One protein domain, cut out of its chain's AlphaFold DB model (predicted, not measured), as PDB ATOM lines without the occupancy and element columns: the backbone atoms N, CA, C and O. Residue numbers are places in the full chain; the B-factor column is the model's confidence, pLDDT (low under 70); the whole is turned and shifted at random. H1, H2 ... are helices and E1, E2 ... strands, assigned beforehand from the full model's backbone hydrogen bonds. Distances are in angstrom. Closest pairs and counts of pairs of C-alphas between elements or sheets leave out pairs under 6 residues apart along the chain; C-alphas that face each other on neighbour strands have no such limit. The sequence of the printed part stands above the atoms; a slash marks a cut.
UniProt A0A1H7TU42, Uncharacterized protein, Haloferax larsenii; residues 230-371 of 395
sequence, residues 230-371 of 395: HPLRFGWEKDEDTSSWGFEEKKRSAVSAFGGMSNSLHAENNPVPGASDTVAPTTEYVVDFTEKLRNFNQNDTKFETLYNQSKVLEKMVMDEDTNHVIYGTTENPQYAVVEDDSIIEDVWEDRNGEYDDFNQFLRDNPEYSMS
ATOM      1  N   HIS A 230     -51.708  -6.454   0.649       88.69
ATOM      2  CA  HIS A 230     -51.659  -6.584  -0.807       88.69
ATOM      3  C   HIS A 230     -50.460  -7.442  -1.270       88.69
ATOM      4  O   HIS A 230     -49.335  -7.158  -0.844       88.69
ATOM      5  N   PRO A 231     -50.639  -8.397  -2.208       89.88
ATOM      6  CA  PRO A 231     -49.580  -9.300  -2.689       89.88
ATOM      7  C   PRO A 231     -48.307  -8.605  -3.193       89.88
ATOM      8  O   PRO A 231     -47.189  -9.005  -2.876       89.88
ATOM      9  N   LEU A 232     -48.461  -7.488  -3.911       91.75
ATOM     10  CA  LEU A 232     -47.342  -6.664  -4.401       91.75
ATOM     11  C   LEU A 232     -46.484  -5.998  -3.306       91.75
ATOM     12  O   LEU A 232     -45.485  -5.346  -3.618       91.75
ATOM     13  N   ARG A 233     -46.858  -6.129  -2.026       91.56
ATOM     14  CA  ARG A 233     -46.049  -5.680  -0.884       91.56
ATOM     15  C   ARG A 233     -45.108  -6.759  -0.356       91.56
ATOM     16  O   ARG A 233     -44.300  -6.464   0.521       91.56
ATOM     17  N   PHE A 234     -45.175  -7.984  -0.878       93.06
ATOM     18  CA  PHE A 234     -44.274  -9.052  -0.463       93.06
ATOM     19  C   PHE A 234     -42.800  -8.650  -0.641       93.06
ATOM     20  O   PHE A 234     -42.409  -8.139  -1.688       93.06
ATOM     21  N   GLY A 235     -42.000  -8.852   0.412       89.12
ATOM     22  CA  GLY A 235     -40.582  -8.477   0.467       89.12
ATOM     23  C   GLY A 235     -40.295  -6.979   0.516       89.12
ATOM     24  O   GLY A 235     -39.134  -6.576   0.484       89.12
ATOM     25  N   TRP A 236     -41.320  -6.132   0.606       90.62
ATOM     26  CA  TRP A 236     -41.104  -4.700   0.698       90.62
ATOM     27  C   TRP A 236     -40.705  -4.297   2.118       90.62
ATOM     28  O   TRP A 236     -41.450  -4.525   3.066       90.62
ATOM     29  N   GLU A 237     -39.572  -3.603   2.267       84.69
ATOM     30  CA  GLU A 237     -39.105  -3.093   3.569       84.69
ATOM     31  C   GLU A 237     -40.121  -2.189   4.293       84.69
ATOM     32  O   GLU A 237     -40.022  -2.000   5.504       84.69
ATOM     33  N   LYS A 238     -41.069  -1.600   3.553       82.31
ATOM     34  CA  LYS A 238     -42.116  -0.729   4.100       82.31
ATOM     35  C   LYS A 238     -43.401  -1.468   4.483       82.31
ATOM     36  O   LYS A 238     -44.327  -0.802   4.927       82.31
ATOM     37  N   ASP A 239     -43.502  -2.784   4.286       81.50
ATOM     38  CA  ASP A 239     -44.689  -3.541   4.701       81.50
ATOM     39  C   ASP A 239     -44.843  -3.481   6.232       81.50
ATOM     40  O   ASP A 239     -43.962  -3.915   6.972       81.50
ATOM     41  N   GLU A 240     -45.955  -2.927   6.725       72.50
ATOM     42  CA  GLU A 240     -46.169  -2.683   8.165       72.50
ATOM     43  C   GLU A 240     -46.833  -3.861   8.904       72.50
ATOM     44  O   GLU A 240     -47.425  -3.683   9.964       72.50
ATOM     45  N   ASP A 241     -46.723  -5.079   8.368       78.88
ATOM     46  CA  ASP A 241     -47.416  -6.276   8.866       78.88
ATOM     47  C   ASP A 241     -48.921  -6.040   9.101       78.88
ATOM     48  O   ASP A 241     -49.475  -6.266  10.176       78.88
ATOM     49  N   THR A 242     -49.604  -5.559   8.059       78.50
ATOM     50  CA  THR A 242     -51.036  -5.203   8.086       78.50
ATOM     51  C   THR A 242     -51.965  -6.420   7.982       78.50
ATOM     52  O   THR A 242     -53.157  -6.288   7.724       78.50
ATOM     53  N   SER A 243     -51.427  -7.628   8.140       82.94
ATOM     54  CA  SER A 243     -52.145  -8.895   8.013       82.94
ATOM     55  C   SER A 243     -51.663  -9.889   9.058       82.94
ATOM     56  O   SER A 243     -50.503  -9.880   9.447       82.94
ATOM     57  N   SER A 244     -52.547 -10.793   9.482       85.19
ATOM     58  CA  SER A 244     -52.182 -11.925  10.336       85.19
ATOM     59  C   SER A 244     -51.493 -13.076   9.592       85.19
ATOM     60  O   SER A 244     -51.161 -14.073  10.232       85.19
ATOM     61  N   TRP A 245     -51.348 -12.988   8.267       87.62
ATOM     62  CA  TRP A 245     -50.776 -14.051   7.443       87.62
ATOM     63  C   TRP A 245     -49.303 -14.301   7.741       87.62
ATOM     64  O   TRP A 245     -48.509 -13.377   7.944       87.62
ATOM     65  N   GLY A 246     -48.938 -15.581   7.722       90.00
ATOM     66  CA  GLY A 246     -47.554 -16.021   7.783       90.00
ATOM     67  C   GLY A 246     -46.759 -15.609   6.542       90.00
ATOM     68  O   GLY A 246     -47.310 -15.202   5.522       90.00
ATOM     69  N   PHE A 247     -45.432 -15.734   6.619       92.00
ATOM     70  CA  PHE A 247     -44.546 -15.453   5.484       92.00
ATOM     71  C   PHE A 247     -44.908 -16.281   4.245       92.00
ATOM     72  O   PHE A 247     -45.036 -15.722   3.161       92.00
ATOM     73  N   GLU A 248     -45.103 -17.587   4.430       91.69
ATOM     74  CA  GLU A 248     -45.431 -18.525   3.357       91.69
ATOM     75  C   GLU A 248     -46.760 -18.164   2.681       91.69
ATOM     76  O   GLU A 248     -46.812 -18.023   1.467       91.69
ATOM     77  N   GLU A 249     -47.813 -17.901   3.463       89.38
ATOM     78  CA  GLU A 249     -49.122 -17.464   2.951       89.38
ATOM     79  C   GLU A 249     -49.002 -16.170   2.129       89.38
ATOM     80  O   GLU A 249     -49.541 -16.073   1.026       89.38
ATOM     81  N   LYS A 250     -48.231 -15.187   2.621       90.62
ATOM     82  CA  LYS A 250     -47.947 -13.947   1.881       90.62
ATOM     83  C   LYS A 250     -47.173 -14.222   0.584       90.62
ATOM     84  O   LYS A 250     -47.479 -13.619  -0.444       90.62
ATOM     85  N   LYS A 251     -46.198 -15.135   0.608       93.00
ATOM     86  CA  LYS A 251     -45.411 -15.532  -0.570       93.00
ATOM     87  C   LYS A 251     -46.288 -16.231  -1.610       93.00
ATOM     88  O   LYS A 251     -46.275 -15.839  -2.772       93.00
ATOM     89  N   ARG A 252     -47.100 -17.207  -1.195       90.56
ATOM     90  CA  ARG A 252     -48.065 -17.919  -2.051       90.56
ATOM     91  C   ARG A 252     -49.062 -16.963  -2.687       90.56
ATOM     92  O   ARG A 252     -49.314 -17.047  -3.885       90.56
ATOM     93  N   SER A 253     -49.568 -16.003  -1.915       88.12
ATOM     94  CA  SER A 253     -50.458 -14.961  -2.427       88.12
ATOM     95  C   SER A 253     -49.769 -14.065  -3.469       88.12
ATOM     96  O   SER A 253     -50.347 -13.796  -4.521       88.12
ATOM     97  N   ALA A 254     -48.504 -13.680  -3.254       91.69
ATOM     98  CA  ALA A 254     -47.705 -12.966  -4.256       91.69
ATOM     99  C   ALA A 254     -47.506 -13.774  -5.547       91.69
ATOM    100  O   ALA A 254     -47.714 -13.231  -6.630       91.69
ATOM    101  N   VAL A 255     -47.177 -15.066  -5.439       91.06
ATOM    102  CA  VAL A 255     -47.043 -15.973  -6.593       91.06
ATOM    103  C   VAL A 255     -48.360 -16.132  -7.344       91.06
ATOM    104  O   VAL A 255     -48.384 -16.067  -8.570       91.06
ATOM    105  N   SER A 256     -49.469 -16.259  -6.619       84.75
ATOM    106  CA  SER A 256     -50.805 -16.298  -7.210       84.75
ATOM    107  C   SER A 256     -51.121 -15.026  -7.998       84.75
ATOM    108  O   SER A 256     -51.657 -15.110  -9.099       84.75
ATOM    109  N   ALA A 257     -50.757 -13.853  -7.473       84.12
ATOM    110  CA  ALA A 257     -51.051 -12.571  -8.109       84.12
ATOM    111  C   ALA A 257     -50.371 -12.402  -9.477       84.12
ATOM    112  O   ALA A 257     -50.988 -11.860 -10.392       84.12
ATOM    113  N   PHE A 258     -49.122 -12.857  -9.641       84.56
ATOM    114  CA  PHE A 258     -48.475 -12.809 -10.955       84.56
ATOM    115  C   PHE A 258     -48.742 -14.040 -11.817       84.56
ATOM    116  O   PHE A 258     -48.800 -13.891 -13.026       84.56
ATOM    117  N   GLY A 259     -48.986 -15.221 -11.243       77.94
ATOM    118  CA  GLY A 259     -49.483 -16.372 -12.006       77.94
ATOM    119  C   GLY A 259     -50.876 -16.135 -12.606       77.94
ATOM    120  O   GLY A 259     -51.205 -16.662 -13.666       77.94
ATOM    121  N   GLY A 260     -51.682 -15.278 -11.971       74.19
ATOM    122  CA  GLY A 260     -52.955 -14.793 -12.503       74.19
ATOM    123  C   GLY A 260     -52.823 -13.997 -13.803       74.19
ATOM    124  O   GLY A 260     -53.800 -13.902 -14.542       74.19
ATOM    125  N   MET A 261     -51.628 -13.482 -14.131       79.31
ATOM    126  CA  MET A 261     -51.408 -12.727 -15.364       79.31
ATOM    127  C   MET A 261     -51.676 -13.584 -16.600       79.31
ATOM    128  O   MET A 261     -52.283 -13.089 -17.532       79.31
ATOM    129  N   SER A 262     -51.274 -14.853 -16.643       72.19
ATOM    130  CA  SER A 262     -51.567 -15.731 -17.790       72.19
ATOM    131  C   SER A 262     -52.839 -16.569 -17.605       72.19
ATOM    132  O   SER A 262     -53.415 -17.028 -18.585       72.19
ATOM    133  N   ASN A 263     -53.327 -16.697 -16.368       62.84
ATOM    134  CA  ASN A 263     -54.424 -17.597 -15.996       62.84
ATOM    135  C   ASN A 263     -55.824 -16.925 -15.953       62.84
ATOM    136  O   ASN A 263     -56.836 -17.566 -15.659       62.84
ATOM    137  N   SER A 264     -55.928 -15.620 -16.234       50.97
ATOM    138  CA  SER A 264     -57.136 -14.812 -15.970       50.97
ATOM    139  C   SER A 264     -58.416 -15.236 -16.712       50.97
ATOM    140  O   SER A 264     -59.504 -14.792 -16.348       50.97
ATOM    141  N   LEU A 265     -58.335 -16.130 -17.703       42.00
ATOM    142  CA  LEU A 265     -59.490 -16.610 -18.474       42.00
ATOM    143  C   LEU A 265     -60.012 -17.999 -18.043       42.00
ATOM    144  O   LEU A 265     -61.092 -18.390 -18.493       42.00
ATOM    145  N   HIS A 266     -59.314 -18.723 -17.150       44.81
ATOM    146  CA  HIS A 266     -59.674 -20.083 -16.702       44.81
ATOM    147  C   HIS A 266     -59.413 -20.352 -15.204       44.81
ATOM    148  O   HIS A 266     -59.044 -21.465 -14.826       44.81
ATOM    149  N   ALA A 267     -59.693 -19.375 -14.334       45.25
ATOM    150  CA  ALA A 267     -59.523 -19.497 -12.875       45.25
ATOM    151  C   ALA A 267     -60.195 -20.742 -12.245       45.25
ATOM    152  O   ALA A 267     -59.787 -21.200 -11.184       45.25
ATOM    153  N   GLU A 268     -61.221 -21.299 -12.894       41.31
ATOM    154  CA  GLU A 268     -61.975 -22.474 -12.438       41.31
ATOM    155  C   GLU A 268     -61.426 -23.834 -12.921       41.31
ATOM    156  O   GLU A 268     -61.814 -24.862 -12.368       41.31
ATOM    157  N   ASN A 269     -60.510 -23.858 -13.900       41.28
ATOM    158  CA  ASN A 269     -59.926 -25.097 -14.445       41.28
ATOM    159  C   ASN A 269     -58.423 -25.252 -14.184       41.28
ATOM    160  O   ASN A 269     -57.905 -26.355 -14.349       41.28
ATOM    161  N   ASN A 270     -57.731 -24.182 -13.794       45.22
ATOM    162  CA  ASN A 270     -56.290 -24.202 -13.593       45.22
ATOM    163  C   ASN A 270     -55.942 -24.217 -12.098       45.22
ATOM    164  O   ASN A 270     -56.561 -23.476 -11.327       45.22
ATOM    165  N   PRO A 271     -54.938 -25.004 -11.670       50.12
ATOM    166  CA  PRO A 271     -54.425 -24.902 -10.314       50.12
ATOM    167  C   PRO A 271     -53.938 -23.469 -10.091       50.12
ATOM    168  O   PRO A 271     -53.175 -22.926 -10.894       50.12
ATOM    169  N   VAL A 272     -54.408 -22.828  -9.023       57.69
ATOM    170  CA  VAL A 272     -53.955 -21.483  -8.658       57.69
ATOM    171  C   VAL A 272     -52.444 -21.572  -8.410       57.69
ATOM    172  O   VAL A 272     -52.047 -22.359  -7.555       57.69
ATOM    173  N   PRO A 273     -51.579 -20.808  -9.103       53.81
ATOM    174  CA  PRO A 273     -50.126 -20.983  -9.000       53.81
ATOM    175  C   PRO A 273     -49.528 -20.793  -7.592       53.81
ATOM    176  O   PRO A 273     -48.414 -21.232  -7.337       53.81
ATOM    177  N   GLY A 274     -50.269 -20.191  -6.651       53.81
ATOM    178  CA  GLY A 274     -49.919 -20.142  -5.221       53.81
ATOM    179  C   GLY A 274     -50.327 -21.378  -4.396       53.81
ATOM    180  O   GLY A 274     -49.957 -21.480  -3.230       53.81
ATOM    181  N   ALA A 275     -51.081 -22.308  -4.983       53.03
ATOM    182  CA  ALA A 275     -51.608 -23.530  -4.369       53.03
ATOM    183  C   ALA A 275     -50.999 -24.817  -4.961       53.03
ATOM    184  O   ALA A 275     -51.477 -25.905  -4.655       53.03
ATOM    185  N   SER A 276     -49.987 -24.700  -5.828       66.38
ATOM    186  CA  SER A 276     -49.253 -25.859  -6.335       66.38
ATOM    187  C   SER A 276     -48.252 -26.350  -5.287       66.38
ATOM    188  O   SER A 276     -47.450 -25.570  -4.766       66.38
ATOM    189  N   ASP A 277     -48.301 -27.653  -5.019       73.81
ATOM    190  CA  ASP A 277     -47.338 -28.368  -4.173       73.81
ATOM    191  C   ASP A 277     -46.094 -28.812  -4.965       73.81
ATOM    192  O   ASP A 277     -45.213 -29.457  -4.406       73.81
ATOM    193  N   THR A 278     -46.010 -28.468  -6.258       79.25
ATOM    194  CA  THR A 278     -44.926 -28.898  -7.152       79.25
ATOM    195  C   THR A 278     -44.068 -27.747  -7.657       79.25
ATOM    196  O   THR A 278     -42.952 -27.978  -8.093       79.25
ATOM    197  N   VAL A 279     -44.503 -26.485  -7.579       84.81
ATOM    198  CA  VAL A 279     -43.697 -25.345  -8.053       84.81
ATOM    199  C   VAL A 279     -43.434 -24.350  -6.932       84.81
ATOM    200  O   VAL A 279     -44.367 -23.767  -6.387       84.81
ATOM    201  N   ALA A 280     -42.158 -24.099  -6.630       90.25
ATOM    202  CA  ALA A 280     -41.735 -23.140  -5.613       90.25
ATOM    203  C   ALA A 280     -40.762 -22.095  -6.171       90.25
ATOM    204  O   ALA A 280     -39.574 -22.363  -6.372       90.25
ATOM    205  N   PRO A 281     -41.221 -20.858  -6.397       92.12
ATOM    206  CA  PRO A 281     -40.319 -19.747  -6.640       92.12
ATOM    207  C   PRO A 281     -39.547 -19.359  -5.368       92.12
ATOM    208  O   PRO A 281     -40.108 -19.290  -4.274       92.12
ATOM    209  N   THR A 282     -38.256 -19.070  -5.501       94.19
ATOM    210  CA  THR A 282     -37.396 -18.545  -4.423       94.19
ATOM    211  C   THR A 282     -37.846 -17.165  -3.965       94.19
ATOM    212  O   THR A 282     -38.615 -16.474  -4.637       94.19
ATOM    213  N   THR A 283     -37.400 -16.762  -2.778       95.88
ATOM    214  CA  THR A 283     -37.827 -15.496  -2.181       95.88
ATOM    215  C   THR A 283     -37.312 -14.314  -2.999       95.88
ATOM    216  O   THR A 283     -38.120 -13.452  -3.341       95.88
ATOM    217  N   GLU A 284     -36.042 -14.312  -3.415       95.62
ATOM    218  CA  GLU A 284     -35.480 -13.283  -4.306       95.62
ATOM    219  C   GLU A 284     -36.311 -13.111  -5.584       95.62
ATOM    220  O   GLU A 284     -36.673 -11.985  -5.935       95.62
ATOM    221  N   TYR A 285     -36.689 -14.214  -6.237       94.69
ATOM    222  CA  TYR A 285     -37.474 -14.165  -7.469       94.69
ATOM    223  C   TYR A 285     -38.843 -13.499  -7.266       94.69
ATOM    224  O   TYR A 285     -39.237 -12.631  -8.047       94.69
ATOM    225  N   VAL A 286     -39.570 -13.877  -6.206       96.00
ATOM    226  CA  VAL A 286     -40.891 -13.299  -5.896       96.00
ATOM    227  C   VAL A 286     -40.766 -11.811  -5.565       96.00
ATOM    228  O   VAL A 286     -41.598 -11.023  -6.011       96.00
ATOM    229  N   VAL A 287     -39.734 -11.409  -4.816       96.19
ATOM    230  CA  VAL A 287     -39.494 -10.000  -4.468       96.19
ATOM    231  C   VAL A 287     -39.153  -9.160  -5.700       96.19
ATOM    232  O   VAL A 287     -39.723  -8.083  -5.870       96.19
ATOM    233  N   ASP A 288     -38.281  -9.652  -6.584       96.06
ATOM    234  CA  ASP A 288     -37.945  -8.961  -7.834       96.06
ATOM    235  C   ASP A 288     -39.178  -8.807  -8.742       96.06
ATOM    236  O   ASP A 288     -39.417  -7.729  -9.291       96.06
ATOM    237  N   PHE A 289     -40.016  -9.846  -8.848       95.12
ATOM    238  CA  PHE A 289     -41.248  -9.782  -9.637       95.12
ATOM    239  C   PHE A 289     -42.228  -8.746  -9.073       95.12
ATOM    240  O   PHE A 289     -42.703  -7.870  -9.806       95.12
ATOM    241  N   THR A 290     -42.539  -8.811  -7.773       94.75
ATOM    242  CA  THR A 290     -43.498  -7.881  -7.158       94.75
ATOM    243  C   THR A 290     -42.989  -6.445  -7.181       94.75
ATOM    244  O   THR A 290     -43.789  -5.532  -7.378       94.75
ATOM    245  N   GLU A 291     -41.679  -6.219  -7.042       95.00
ATOM    246  CA  GLU A 291     -41.074  -4.896  -7.186       95.00
ATOM    247  C   GLU A 291     -41.226  -4.334  -8.604       95.00
ATOM    248  O   GLU A 291     -41.588  -3.163  -8.761       95.00
ATOM    249  N   LYS A 292     -41.000  -5.160  -9.630       95.00
ATOM    250  CA  LYS A 292     -41.159  -4.756 -11.031       95.00
ATOM    251  C   LYS A 292     -42.599  -4.444 -11.396       95.00
ATOM    252  O   LYS A 292     -42.823  -3.449 -12.079       95.00
ATOM    253  N   LEU A 293     -43.566  -5.222 -10.906       93.38
ATOM    254  CA  LEU A 293     -44.984  -4.885 -11.051       93.38
ATOM    255  C   LEU A 293     -45.317  -3.586 -10.311       93.38
ATOM    256  O   LEU A 293     -45.826  -2.649 -10.914       93.38
ATOM    257  N   ARG A 294     -44.971  -3.489  -9.022       91.75
ATOM    258  CA  ARG A 294     -45.271  -2.326  -8.167       91.75
ATOM    259  C   ARG A 294     -44.761  -1.002  -8.740       91.75
ATOM    260  O   ARG A 294     -45.383   0.029  -8.514       91.75
ATOM    261  N   ASN A 295     -43.640  -1.032  -9.457       92.56
ATOM    262  CA  ASN A 295     -43.015   0.146 -10.057       92.56
ATOM    263  C   ASN A 295     -43.098   0.147 -11.594       92.56
ATOM    264  O   ASN A 295     -42.273   0.809 -12.221       92.56
ATOM    265  N   PHE A 296     -44.011  -0.621 -12.205       94.56
ATOM    266  CA  PHE A 296     -44.011  -0.910 -13.647       94.56
ATOM    267  C   PHE A 296     -43.897   0.348 -14.514       94.56
ATOM    268  O   PHE A 296     -42.986   0.456 -15.328       94.56
ATOM    269  N   ASN A 297     -44.740   1.353 -14.260       92.31
ATOM    270  CA  ASN A 297     -44.766   2.594 -15.045       92.31
ATOM    271  C   ASN A 297     -43.508   3.471 -14.871       92.31
ATOM    272  O   ASN A 297     -43.326   4.454 -15.588       92.31
ATOM    273  N   GLN A 298     -42.654   3.152 -13.897       93.19
ATOM    274  CA  GLN A 298     -41.470   3.929 -13.521       93.19
ATOM    275  C   GLN A 298     -40.158   3.203 -13.825       93.19
ATOM    276  O   GLN A 298     -39.084   3.763 -13.591       93.19
ATOM    277  N   ASN A 299     -40.228   1.961 -14.306       91.25
ATOM    278  CA  ASN A 299     -39.066   1.141 -14.613       91.25
ATOM    279  C   ASN A 299     -39.007   0.786 -16.110       91.25
ATOM    280  O   ASN A 299     -39.918   1.089 -16.872       91.25
ATOM    281  N   ASP A 300     -37.894   0.183 -16.538       89.38
ATOM    282  CA  ASP A 300     -37.654  -0.174 -17.945       89.38
ATOM    283  C   ASP A 300     -38.081  -1.625 -18.278       89.38
ATOM    284  O   ASP A 300     -37.731  -2.158 -19.337       89.38
ATOM    285  N   THR A 301     -38.800  -2.299 -17.371       87.25
ATOM    286  CA  THR A 301     -39.273  -3.677 -17.568       87.25
ATOM    287  C   THR A 301     -40.416  -3.670 -18.564       87.25
ATOM    288  O   THR A 301     -41.419  -2.993 -18.374       87.25
ATOM    289  N   LYS A 302     -40.299  -4.478 -19.615       84.31
ATOM    290  CA  LYS A 302     -41.392  -4.668 -20.569       84.31
ATOM    291  C   LYS A 302     -42.457  -5.571 -19.968       84.31
ATOM    292  O   LYS A 302     -42.110  -6.605 -19.391       84.31
ATOM    293  N   PHE A 303     -43.732  -5.258 -20.193       84.12
ATOM    294  CA  PHE A 303     -44.824  -6.122 -19.731       84.12
ATOM    295  C   PHE A 303     -44.686  -7.558 -20.249       84.12
ATOM    296  O   PHE A 303     -44.849  -8.513 -19.494       84.12
ATOM    297  N   GLU A 304     -44.274  -7.706 -21.512       78.88
ATOM    298  CA  GLU A 304     -44.004  -8.993 -22.162       78.88
ATOM    299  C   GLU A 304     -43.044  -9.879 -21.350       78.88
ATOM    300  O   GLU A 304     -43.237 -11.089 -21.269       78.88
ATOM    301  N   THR A 305     -42.035  -9.299 -20.689       78.31
ATOM    302  CA  THR A 305     -41.105 -10.059 -19.843       78.31
ATOM    303  C   THR A 305     -41.828 -10.687 -18.653       78.31
ATOM    304  O   THR A 305     -41.684 -11.886 -18.420       78.31
ATOM    305  N   LEU A 306     -42.635  -9.905 -17.932       84.12
ATOM    306  CA  LEU A 306     -43.394 -10.372 -16.766       84.12
ATOM    307  C   LEU A 306     -44.489 -11.365 -17.179       84.12
ATOM    308  O   LEU A 306     -44.651 -12.414 -16.558       84.12
ATOM    309  N   TYR A 307     -45.184 -11.082 -18.279       79.81
ATOM    310  CA  TYR A 307     -46.208 -11.961 -18.837       79.81
ATOM    311  C   TYR A 307     -45.633 -13.318 -19.268       79.81
ATOM    312  O   TYR A 307     -46.199 -14.367 -18.961       79.81
ATOM    313  N   ASN A 308     -44.460 -13.327 -19.907       74.69
ATOM    314  CA  ASN A 308     -43.775 -14.566 -20.267       74.69
ATOM    315  C   ASN A 308     -43.410 -15.392 -19.035       74.69
ATOM    316  O   ASN A 308     -43.619 -16.601 -19.046       74.69
ATOM    317  N   GLN A 309     -42.943 -14.749 -17.963       78.44
ATOM    318  CA  GLN A 309     -42.676 -15.421 -16.692       78.44
ATOM    319  C   GLN A 309     -43.937 -16.012 -16.039       78.44
ATOM    320  O   GLN A 309     -43.869 -17.111 -15.492       78.44
ATOM    321  N   SER A 310     -45.093 -15.352 -16.145       81.25
ATOM    322  CA  SER A 310     -46.368 -15.943 -15.711       81.25
ATOM    323  C   SER A 310     -46.706 -17.214 -16.492       81.25
ATOM    324  O   SER A 310     -47.020 -18.234 -15.885       81.25
ATOM    325  N   LYS A 311     -46.574 -17.192 -17.827       74.25
ATOM    326  CA  LYS A 311     -46.815 -18.380 -18.669       74.25
ATOM    327  C   LYS A 311     -45.879 -19.536 -18.318       74.25
ATOM    328  O   LYS A 311     -46.293 -20.692 -18.322       74.25
ATOM    329  N   VAL A 312     -44.612 -19.232 -18.018       73.81
ATOM    330  CA  VAL A 312     -43.642 -20.231 -17.544       73.81
ATOM    331  C   VAL A 312     -44.147 -20.914 -16.278       73.81
ATOM    332  O   VAL A 312     -44.177 -22.142 -16.214       73.81
ATOM    333  N   LEU A 313     -44.538 -20.109 -15.288       78.56
ATOM    334  CA  LEU A 313     -45.049 -20.590 -14.015       78.56
ATOM    335  C   LEU A 313     -46.292 -21.462 -14.217       78.56
ATOM    336  O   LEU A 313     -46.335 -22.574 -13.709       78.56
ATOM    337  N   GLU A 314     -47.271 -20.991 -14.991       74.19
ATOM    338  CA  GLU A 314     -48.493 -21.745 -15.287       74.19
ATOM    339  C   GLU A 314     -48.182 -23.104 -15.916       74.19
ATOM    340  O   GLU A 314     -48.701 -24.127 -15.476       74.19
ATOM    341  N   LYS A 315     -47.268 -23.140 -16.890       72.06
ATOM    342  CA  LYS A 315     -46.841 -24.389 -17.518       72.06
ATOM    343  C   LYS A 315     -46.222 -25.364 -16.512       72.06
ATOM    344  O   LYS A 315     -46.504 -26.554 -16.591       72.06
ATOM    345  N   MET A 316     -45.366 -24.881 -15.612       73.50
ATOM    346  CA  MET A 316     -44.759 -25.727 -14.575       73.50
ATOM    347  C   MET A 316     -45.807 -26.237 -13.590       73.50
ATOM    348  O   MET A 316     -45.738 -27.380 -13.169       73.50
ATOM    349  N   VAL A 317     -46.798 -25.410 -13.256       75.12
ATOM    350  CA  VAL A 317     -47.897 -25.783 -12.359       75.12
ATOM    351  C   VAL A 317     -48.808 -26.838 -12.993       75.12
ATOM    352  O   VAL A 317     -49.291 -27.719 -12.291       75.12
ATOM    353  N   MET A 318     -49.027 -26.774 -14.310       68.44
ATOM    354  CA  MET A 318     -49.767 -27.796 -15.065       68.44
ATOM    355  C   MET A 318     -49.006 -29.125 -15.195       68.44
ATOM    356  O   MET A 318     -49.615 -30.150 -15.497       68.44
ATOM    357  N   ASP A 319     -47.689 -29.117 -14.998       68.69
ATOM    358  CA  ASP A 319     -46.854 -30.315 -14.933       68.69
ATOM    359  C   ASP A 319     -46.881 -30.878 -13.501       68.69
ATOM    360  O   ASP A 319     -45.912 -30.798 -12.747       68.69
ATOM    361  N   GLU A 320     -48.045 -31.407 -13.108       71.06
ATOM    362  CA  GLU A 320     -48.341 -31.884 -11.744       71.06
ATOM    363  C   GLU A 320     -47.459 -33.060 -11.283       71.06
ATOM    364  O   GLU A 320     -47.433 -33.376 -10.096       71.06
ATOM    365  N   ASP A 321     -46.737 -33.708 -12.199       72.56
ATOM    366  CA  ASP A 321     -45.856 -34.841 -11.900       72.56
ATOM    367  C   ASP A 321     -44.401 -34.409 -11.627       72.56
ATOM    368  O   ASP A 321     -43.563 -35.247 -11.279       72.56
ATOM    369  N   THR A 322     -44.080 -33.120 -11.791       70.81
ATOM    370  CA  THR A 322     -42.699 -32.632 -11.791       70.81
ATOM    371  C   THR A 322     -42.511 -31.446 -10.847       70.81
ATOM    372  O   THR A 322     -43.094 -30.376 -11.041       70.81
ATOM    373  N   ASN A 323     -41.607 -31.584  -9.871       76.75
ATOM    374  CA  ASN A 323     -41.301 -30.486  -8.961       76.75
ATOM    375  C   ASN A 323     -40.303 -29.492  -9.561       76.75
ATOM    376  O   ASN A 323     -39.212 -29.867  -9.993       76.75
ATOM    377  N   HIS A 324     -40.632 -28.208  -9.509       80.38
ATOM    378  CA  HIS A 324     -39.851 -27.121 -10.072       80.38
ATOM    379  C   HIS A 324     -39.497 -26.068  -9.020       80.38
ATOM    380  O   HIS A 324     -40.350 -25.600  -8.269       80.38
ATOM    381  N   VAL A 325     -38.248 -25.603  -9.039       80.19
ATOM    382  CA  VAL A 325     -37.812 -24.407  -8.310       80.19
ATOM    383  C   VAL A 325     -37.472 -23.298  -9.299       80.19
ATOM    384  O   VAL A 325     -36.660 -23.495 -10.206       80.19
ATOM    385  N   ILE A 326     -38.081 -22.124  -9.114       83.38
ATOM    386  CA  ILE A 326     -37.820 -20.924  -9.925       83.38
ATOM    387  C   ILE A 326     -36.910 -19.981  -9.137       83.38
ATOM    388  O   ILE A 326     -37.244 -19.585  -8.023       83.38
ATOM    389  N   TYR A 327     -35.762 -19.600  -9.691       81.50
ATOM    390  CA  TYR A 327     -34.765 -18.811  -8.963       81.50
ATOM    391  C   TYR A 327     -34.029 -17.787  -9.825       81.50
ATOM    392  O   TYR A 327     -34.190 -17.740 -11.046       81.50
ATOM    393  N   GLY A 328     -33.242 -16.930  -9.173       82.25
ATOM    394  CA  GLY A 328     -32.667 -15.736  -9.784       82.25
ATOM    395  C   GLY A 328     -33.672 -14.583  -9.826       82.25
ATOM    396  O   GLY A 328     -34.483 -14.414  -8.925       82.25
ATOM    397  N   THR A 329     -33.629 -13.785 -10.891       86.31
ATOM    398  CA  THR A 329     -34.493 -12.603 -11.062       86.31
ATOM    399  C   THR A 329     -35.353 -12.755 -12.308       86.31
ATOM    400  O   THR A 329     -35.029 -13.539 -13.192       86.31
ATOM    401  N   THR A 330     -36.411 -11.966 -12.456       81.12
ATOM    402  CA  THR A 330     -37.250 -11.962 -13.669       81.12
ATOM    403  C   THR A 330     -36.487 -11.596 -14.950       81.12
ATOM    404  O   THR A 330     -36.913 -11.971 -16.039       81.12
ATOM    405  N   GLU A 331     -35.352 -10.893 -14.853       77.12
ATOM    406  CA  GLU A 331     -34.480 -10.585 -16.003       77.12
ATOM    407  C   GLU A 331     -33.547 -11.739 -16.375       77.12
ATOM    408  O   GLU A 331     -33.166 -11.884 -17.537       77.12
ATOM    409  N   ASN A 332     -33.162 -12.549 -15.392       76.00
ATOM    410  CA  ASN A 332     -32.328 -13.725 -15.589       76.00
ATOM    411  C   ASN A 332     -32.894 -14.904 -14.787       76.00
ATOM    412  O   ASN A 332     -32.262 -15.346 -13.817       76.00
ATOM    413  N   PRO A 333     -34.090 -15.390 -15.161       77.75
ATOM    414  CA  PRO A 333     -34.758 -16.447 -14.429       77.75
ATOM    415  C   PRO A 333     -34.054 -17.766 -14.712       77.75
ATOM    416  O   PRO A 333     -33.531 -17.997 -15.807       77.75
ATOM    417  N   GLN A 334     -34.022 -18.630 -13.715       75.56
ATOM    418  CA  GLN A 334     -33.509 -19.982 -13.816       75.56
ATOM    419  C   GLN A 334     -34.547 -20.945 -13.251       75.56
ATOM    420  O   GLN A 334     -35.335 -20.593 -12.373       75.56
ATOM    421  N   TYR A 335     -34.529 -22.172 -13.758       77.75
ATOM    422  CA  TYR A 335     -35.507 -23.190 -13.409       77.75
ATOM    423  C   TYR A 335     -34.766 -24.491 -13.140       77.75
ATOM    424  O   TYR A 335     -33.941 -24.916 -13.952       77.75
ATOM    425  N   ALA A 336     -35.026 -25.097 -11.992       71.00
ATOM    426  CA  ALA A 336     -34.484 -26.393 -11.618       71.00
ATOM    427  C   ALA A 336     -35.626 -27.384 -11.445       71.00
ATOM    428  O   ALA A 336     -36.677 -27.019 -10.929       71.00
ATOM    429  N   VAL A 337     -35.396 -28.629 -11.853       75.62
ATOM    430  CA  VAL A 337     -36.280 -29.742 -11.516       75.62
ATOM    431  C   VAL A 337     -35.667 -30.491 -10.341       75.62
ATOM    432  O   VAL A 337     -34.463 -30.759 -10.357       75.62
ATOM    433  N   VAL A 338     -36.479 -30.801  -9.334       70.19
ATOM    434  CA  VAL A 338     -36.054 -31.504  -8.117       70.19
ATOM    435  C   VAL A 338     -36.871 -32.779  -7.940       70.19
ATOM    436  O   VAL A 338     -38.046 -32.818  -8.274       70.19
ATOM    437  N   GLU A 339     -36.260 -33.851  -7.443       71.94
ATOM    438  CA  GLU A 339     -36.986 -35.112  -7.201       71.94
ATOM    439  C   GLU A 339     -37.621 -35.168  -5.807       71.94
ATOM    440  O   GLU A 339     -38.547 -35.941  -5.579       71.94
ATOM    441  N   ASP A 340     -37.114 -34.375  -4.862       75.56
ATOM    442  CA  ASP A 340     -37.561 -34.395  -3.472       75.56
ATOM    443  C   ASP A 340     -38.587 -33.285  -3.212       75.56
ATOM    444  O   ASP A 340     -38.236 -32.102  -3.173       75.56
ATOM    445  N   ASP A 341     -39.841 -33.684  -2.986       79.75
ATOM    446  CA  ASP A 341     -40.957 -32.797  -2.635       79.75
ATOM    447  C   ASP A 341     -40.655 -31.924  -1.400       79.75
ATOM    448  O   ASP A 341     -41.188 -30.824  -1.272       79.75
ATOM    449  N   SER A 342     -39.785 -32.369  -0.481       85.00
ATOM    450  CA  SER A 342     -39.448 -31.577   0.714       85.00
ATOM    451  C   SER A 342     -38.736 -30.267   0.381       85.00
ATOM    452  O   SER A 342     -38.895 -29.291   1.109       85.00
ATOM    453  N   ILE A 343     -38.026 -30.205  -0.751       86.62
ATOM    454  CA  ILE A 343     -37.386 -28.972  -1.214       86.62
ATOM    455  C   ILE A 343     -38.424 -27.929  -1.625       86.62
ATOM    456  O   ILE A 343     -38.195 -26.738  -1.426       86.62
ATOM    457  N   ILE A 344     -39.568 -28.349  -2.169       88.56
ATOM    458  CA  ILE A 344     -40.644 -27.426  -2.540       88.56
ATOM    459  C   ILE A 344     -41.167 -26.701  -1.300       88.56
ATOM    460  O   ILE A 344     -41.238 -25.471  -1.296       88.56
ATOM    461  N   GLU A 345     -41.441 -27.443  -0.229       89.81
ATOM    462  CA  GLU A 345     -41.895 -26.858   1.034       89.81
ATOM    463  C   GLU A 345     -40.816 -25.978   1.682       89.81
ATOM    464  O   GLU A 345     -41.094 -24.849   2.090       89.81
ATOM    465  N   ASP A 346     -39.562 -26.436   1.700       91.38
ATOM    466  CA  ASP A 346     -38.452 -25.661   2.259       91.38
ATOM    467  C   ASP A 346     -38.271 -24.312   1.537       91.38
ATOM    468  O   ASP A 346     -38.052 -23.283   2.181       91.38
ATOM    469  N   VAL A 347     -38.407 -24.283   0.205       92.44
ATOM    470  CA  VAL A 347     -38.341 -23.042  -0.586       92.44
ATOM    471  C   VAL A 347     -39.542 -22.135  -0.289       92.44
ATOM    472  O   VAL A 347     -39.390 -20.909  -0.259       92.44
ATOM    473  N   TRP A 348     -40.735 -22.682  -0.048       93.25
ATOM    474  CA  TRP A 348     -41.909 -21.895   0.349       93.25
ATOM    475  C   TRP A 348     -41.735 -21.232   1.724       93.25
ATOM    476  O   TRP A 348     -42.081 -20.055   1.888       93.25
ATOM    477  N   GLU A 349     -41.135 -21.936   2.682       93.12
ATOM    478  CA  GLU A 349     -40.893 -21.440   4.041       93.12
ATOM    479  C   GLU A 349     -39.634 -20.555   4.182       93.12
ATOM    480  O   GLU A 349     -39.425 -19.946   5.242       93.12
ATOM    481  N   ASP A 350     -38.812 -20.435   3.132       93.56
ATOM    482  CA  ASP A 350     -37.502 -19.772   3.162       93.56
ATOM    483  C   ASP A 350     -37.564 -18.248   3.351       93.56
ATOM    484  O   ASP A 350     -37.496 -17.439   2.419       93.56
ATOM    485  N   ARG A 351     -37.639 -17.849   4.619       91.50
ATOM    486  CA  ARG A 351     -37.608 -16.449   5.066       91.50
ATOM    487  C   ARG A 351     -36.248 -15.783   4.909       91.50
ATOM    488  O   ARG A 351     -36.190 -14.556   4.894       91.50
ATOM    489  N   ASN A 352     -35.171 -16.565   4.918       91.25
ATOM    490  CA  ASN A 352     -33.808 -16.046   5.010       91.25
ATOM    491  C   ASN A 352     -33.114 -15.962   3.644       91.25
ATOM    492  O   ASN A 352     -32.017 -15.404   3.586       91.25
ATOM    493  N   GLY A 353     -33.733 -16.495   2.587       90.94
ATOM    494  CA  GLY A 353     -33.141 -16.550   1.253       90.94
ATOM    495  C   GLY A 353     -32.030 -17.594   1.148       90.94
ATOM    496  O   GLY A 353     -31.069 -17.410   0.405       90.94
ATOM    497  N   GLU A 354     -32.104 -18.674   1.931       91.00
ATOM    498  CA  GLU A 354     -31.143 -19.783   1.876       91.00
ATOM    499  C   GLU A 354     -31.132 -20.466   0.498       91.00
ATOM    500  O   GLU A 354     -30.090 -20.970   0.073       91.00
ATOM    501  N   TYR A 355     -32.256 -20.415  -0.222       89.12
ATOM    502  CA  TYR A 355     -32.434 -20.996  -1.550       89.12
ATOM    503  C   TYR A 355     -32.301 -19.990  -2.703       89.12
ATOM    504  O   TYR A 355     -32.396 -20.401  -3.859       89.12
ATOM    505  N   ASP A 356     -32.045 -18.703  -2.436       88.19
ATOM    506  CA  ASP A 356     -31.942 -17.672  -3.486       88.19
ATOM    507  C   ASP A 356     -30.771 -17.963  -4.458       88.19
ATOM    508  O   ASP A 356     -30.925 -17.881  -5.679       88.19
ATOM    509  N   ASP A 357     -29.627 -18.450  -3.947       83.25
ATOM    510  CA  ASP A 357     -28.569 -19.066  -4.770       83.25
ATOM    511  C   ASP A 357     -28.785 -20.583  -4.894       83.25
ATOM    512  O   ASP A 357     -28.004 -21.410  -4.406       83.25
ATOM    513  N   PHE A 358     -29.869 -20.958  -5.572       79.50
ATOM    514  CA  PHE A 358     -30.250 -22.363  -5.733       79.50
ATOM    515  C   PHE A 358     -29.179 -23.192  -6.464       79.50
ATOM    516  O   PHE A 358     -29.004 -24.385  -6.220       79.50
ATOM    517  N   ASN A 359     -28.385 -22.551  -7.326       73.62
ATOM    518  CA  ASN A 359     -27.242 -23.189  -7.976       73.62
ATOM    519  C   ASN A 359     -26.163 -23.608  -6.972       73.62
ATOM    520  O   ASN A 359     -25.567 -24.677  -7.119       73.62
ATOM    521  N   GLN A 360     -25.871 -22.766  -5.981       70.31
ATOM    522  CA  GLN A 360     -24.953 -23.118  -4.906       70.31
ATOM    523  C   GLN A 360     -25.543 -24.229  -4.029       70.31
ATOM    524  O   GLN A 360     -24.829 -25.188  -3.732       70.31
ATOM    525  N   PHE A 361     -26.843 -24.169  -3.718       75.25
ATOM    526  CA  PHE A 361     -27.543 -25.234  -2.994       75.25
ATOM    527  C   PHE A 361     -27.411 -26.601  -3.690       75.25
ATOM    528  O   PHE A 361     -26.965 -27.561  -3.061       75.25
ATOM    529  N   LEU A 362     -27.701 -26.689  -4.994       72.12
ATOM    530  CA  LEU A 362     -27.586 -27.937  -5.765       72.12
ATOM    531  C   LEU A 362     -26.142 -28.456  -5.852       72.12
ATOM    532  O   LEU A 362     -25.907 -29.661  -5.900       72.12
ATOM    533  N   ARG A 363     -25.145 -27.560  -5.874       71.81
ATOM    534  CA  ARG A 363     -23.724 -27.956  -5.855       71.81
ATOM    535  C   ARG A 363     -23.302 -28.544  -4.517       71.81
ATOM    536  O   ARG A 363     -22.466 -29.448  -4.501       71.81
ATOM    537  N   ASP A 364     -23.837 -28.001  -3.431       72.00
ATOM    538  CA  ASP A 364     -23.532 -28.447  -2.076       72.00
ATOM    539  C   ASP A 364     -24.325 -29.709  -1.695       72.00
ATOM    540  O   ASP A 364     -23.841 -30.490  -0.875       72.00
ATOM    541  N   ASN A 365     -25.471 -29.947  -2.347       68.69
ATOM    542  CA  ASN A 365     -26.369 -31.083  -2.116       68.69
ATOM    543  C   ASN A 365     -26.745 -31.782  -3.450       68.69
ATOM    544  O   ASN A 365     -27.884 -31.693  -3.916       68.69
ATOM    545  N   PRO A 366     -25.787 -32.455  -4.118       68.00
ATOM    546  CA  PRO A 366     -25.974 -33.024  -5.457       68.00
ATOM    547  C   PRO A 366     -27.017 -34.149  -5.537       68.00
ATOM    548  O   PRO A 366     -27.450 -34.482  -6.633       68.00
ATOM    549  N   GLU A 367     -27.415 -34.741  -4.413       67.31
ATOM    550  CA  GLU A 367     -28.486 -35.739  -4.318       67.31
ATOM    551  C   GLU A 367     -29.877 -35.198  -4.683       67.31
ATOM    552  O   GLU A 367     -30.755 -35.991  -4.999       67.31
ATOM    553  N   TYR A 368     -30.061 -33.874  -4.675       63.62
ATOM    554  CA  TYR A 368     -31.302 -33.206  -5.084       63.62
ATOM    555  C   TYR A 368     -31.311 -32.809  -6.567       63.62
ATOM    556  O   TYR A 368     -32.313 -32.308  -7.074       63.62
ATOM    557  N   SER A 369     -30.193 -33.016  -7.270       57.56
ATOM    558  CA  SER A 369     -30.098 -32.838  -8.717       57.56
ATOM    559  C   SER A 369     -30.488 -34.140  -9.408       57.56
ATOM    560  O   SER A 369     -29.892 -35.175  -9.112       57.56
ATOM    561  N   MET A 370     -31.392 -34.083 -10.394       52.06
ATOM    562  CA  MET A 370     -31.689 -35.248 -11.236       52.06
ATOM    563  C   MET A 370     -30.406 -35.862 -11.806       52.06
ATOM    564  O   MET A 370     -29.525 -35.161 -12.328       52.06
ATOM    565  N   SER A 371     -30.325 -37.187 -11.725       42.88
ATOM    566  CA  SER A 371     -29.286 -37.970 -12.379       42.88
ATOM    567  C   SER A 371     -29.586 -38.056 -13.883       42.88
ATOM    568  O   SER A 371     -30.727 -38.226 -14.304       42.88
TER     569      SER A 371
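What this domain is: This is residues 230 to 371 of the 395 residues of an uncharacterized protein of Haloferax larsenii (UniProt A0A1H7TU42). A small three-stranded sheet sits between two helices, H3 over one face and H4 over the other, and the longest helix, H1, runs beside the sheet's E1 edge and touches H2, H3 and H4. H2 lies beside the strands on the H3 face, H5 only grazes the sheet, and residues 264 to 269 stick out. The printed part has 142 residues, with five named helices and three named strands in the order H1 E1 H2 H3 E2 E3 H4 H5. The mixed sheet has the order E1 E2 E3, and the class is mixed, helices and strands. The whole is compact, with a radius of gyration of the C-alphas of 14.6 A and spans of 43 by 33 by 33 A.

How they stand to each other: H1, residues 247 to 263, is the hub. With its residues 251 to 258 it touches H2, residues 283 to 294, at a steep tilt of 55 degrees; the closest C-alphas, of Val 255 and Val 286, are 6.7 A apart. With its residues 258 to 263 it touches H3, residues 303 to 318, about perpendicular at 74 degrees; the closest C-alphas, of Gly 259 and Ser 310, are 4.9 A apart. With its residues 247 to 252 it touches H4, residues 341 to 349, about perpendicular at 76 degrees; the closest C-alphas, of Glu 248 and Glu 349, are 5.4 A apart. E1, residues 279 to 281, is parallel to E2, residues 323 to 329, with N 280 and O 324 within hydrogen-bond range at 2.9 A. E2 forms an antiparallel hairpin with E3, residues 332 to 338, with N 325 and O 336 at 2.8 A. E1, H2 H3, E2 is a strand-helix-strand unit, two parallel strands joined through helices, with a left-handed crossover. H3 is over E2 at a height over the sheet of 10.4 A, in three layers with H4, 8.2 A over the opposite face. H5, residues 358 to 364, is near E3 and apart from H4. Every O i to N i+4 pair is within hydrogen-bond range in H2, H3 and H5, against 11 of 13 in H1 and 4 of 5 in H4.

Where its parts are: H1 begins at C-alpha 247 (-44.546, -15.453, 5.484) and is 23.7 A long. E1 is 6.7 A, H2 16.3 A, H3 22.7 A, E2 19.3 A, E3 19.6 A, H4 13.2 A and H5 9.8 A, ending at C-alpha 364 (-23.532, -28.447, -2.076).

The domain as a whole: The C-alphas farthest apart, of Thr 242 and Ser 371, are 44.3 A apart. The printed part has no cut, and H1 to E1 is a long link. The model's pLDDT is under 70 at residues 263 to 276, 318 to 319 and 365 to 371.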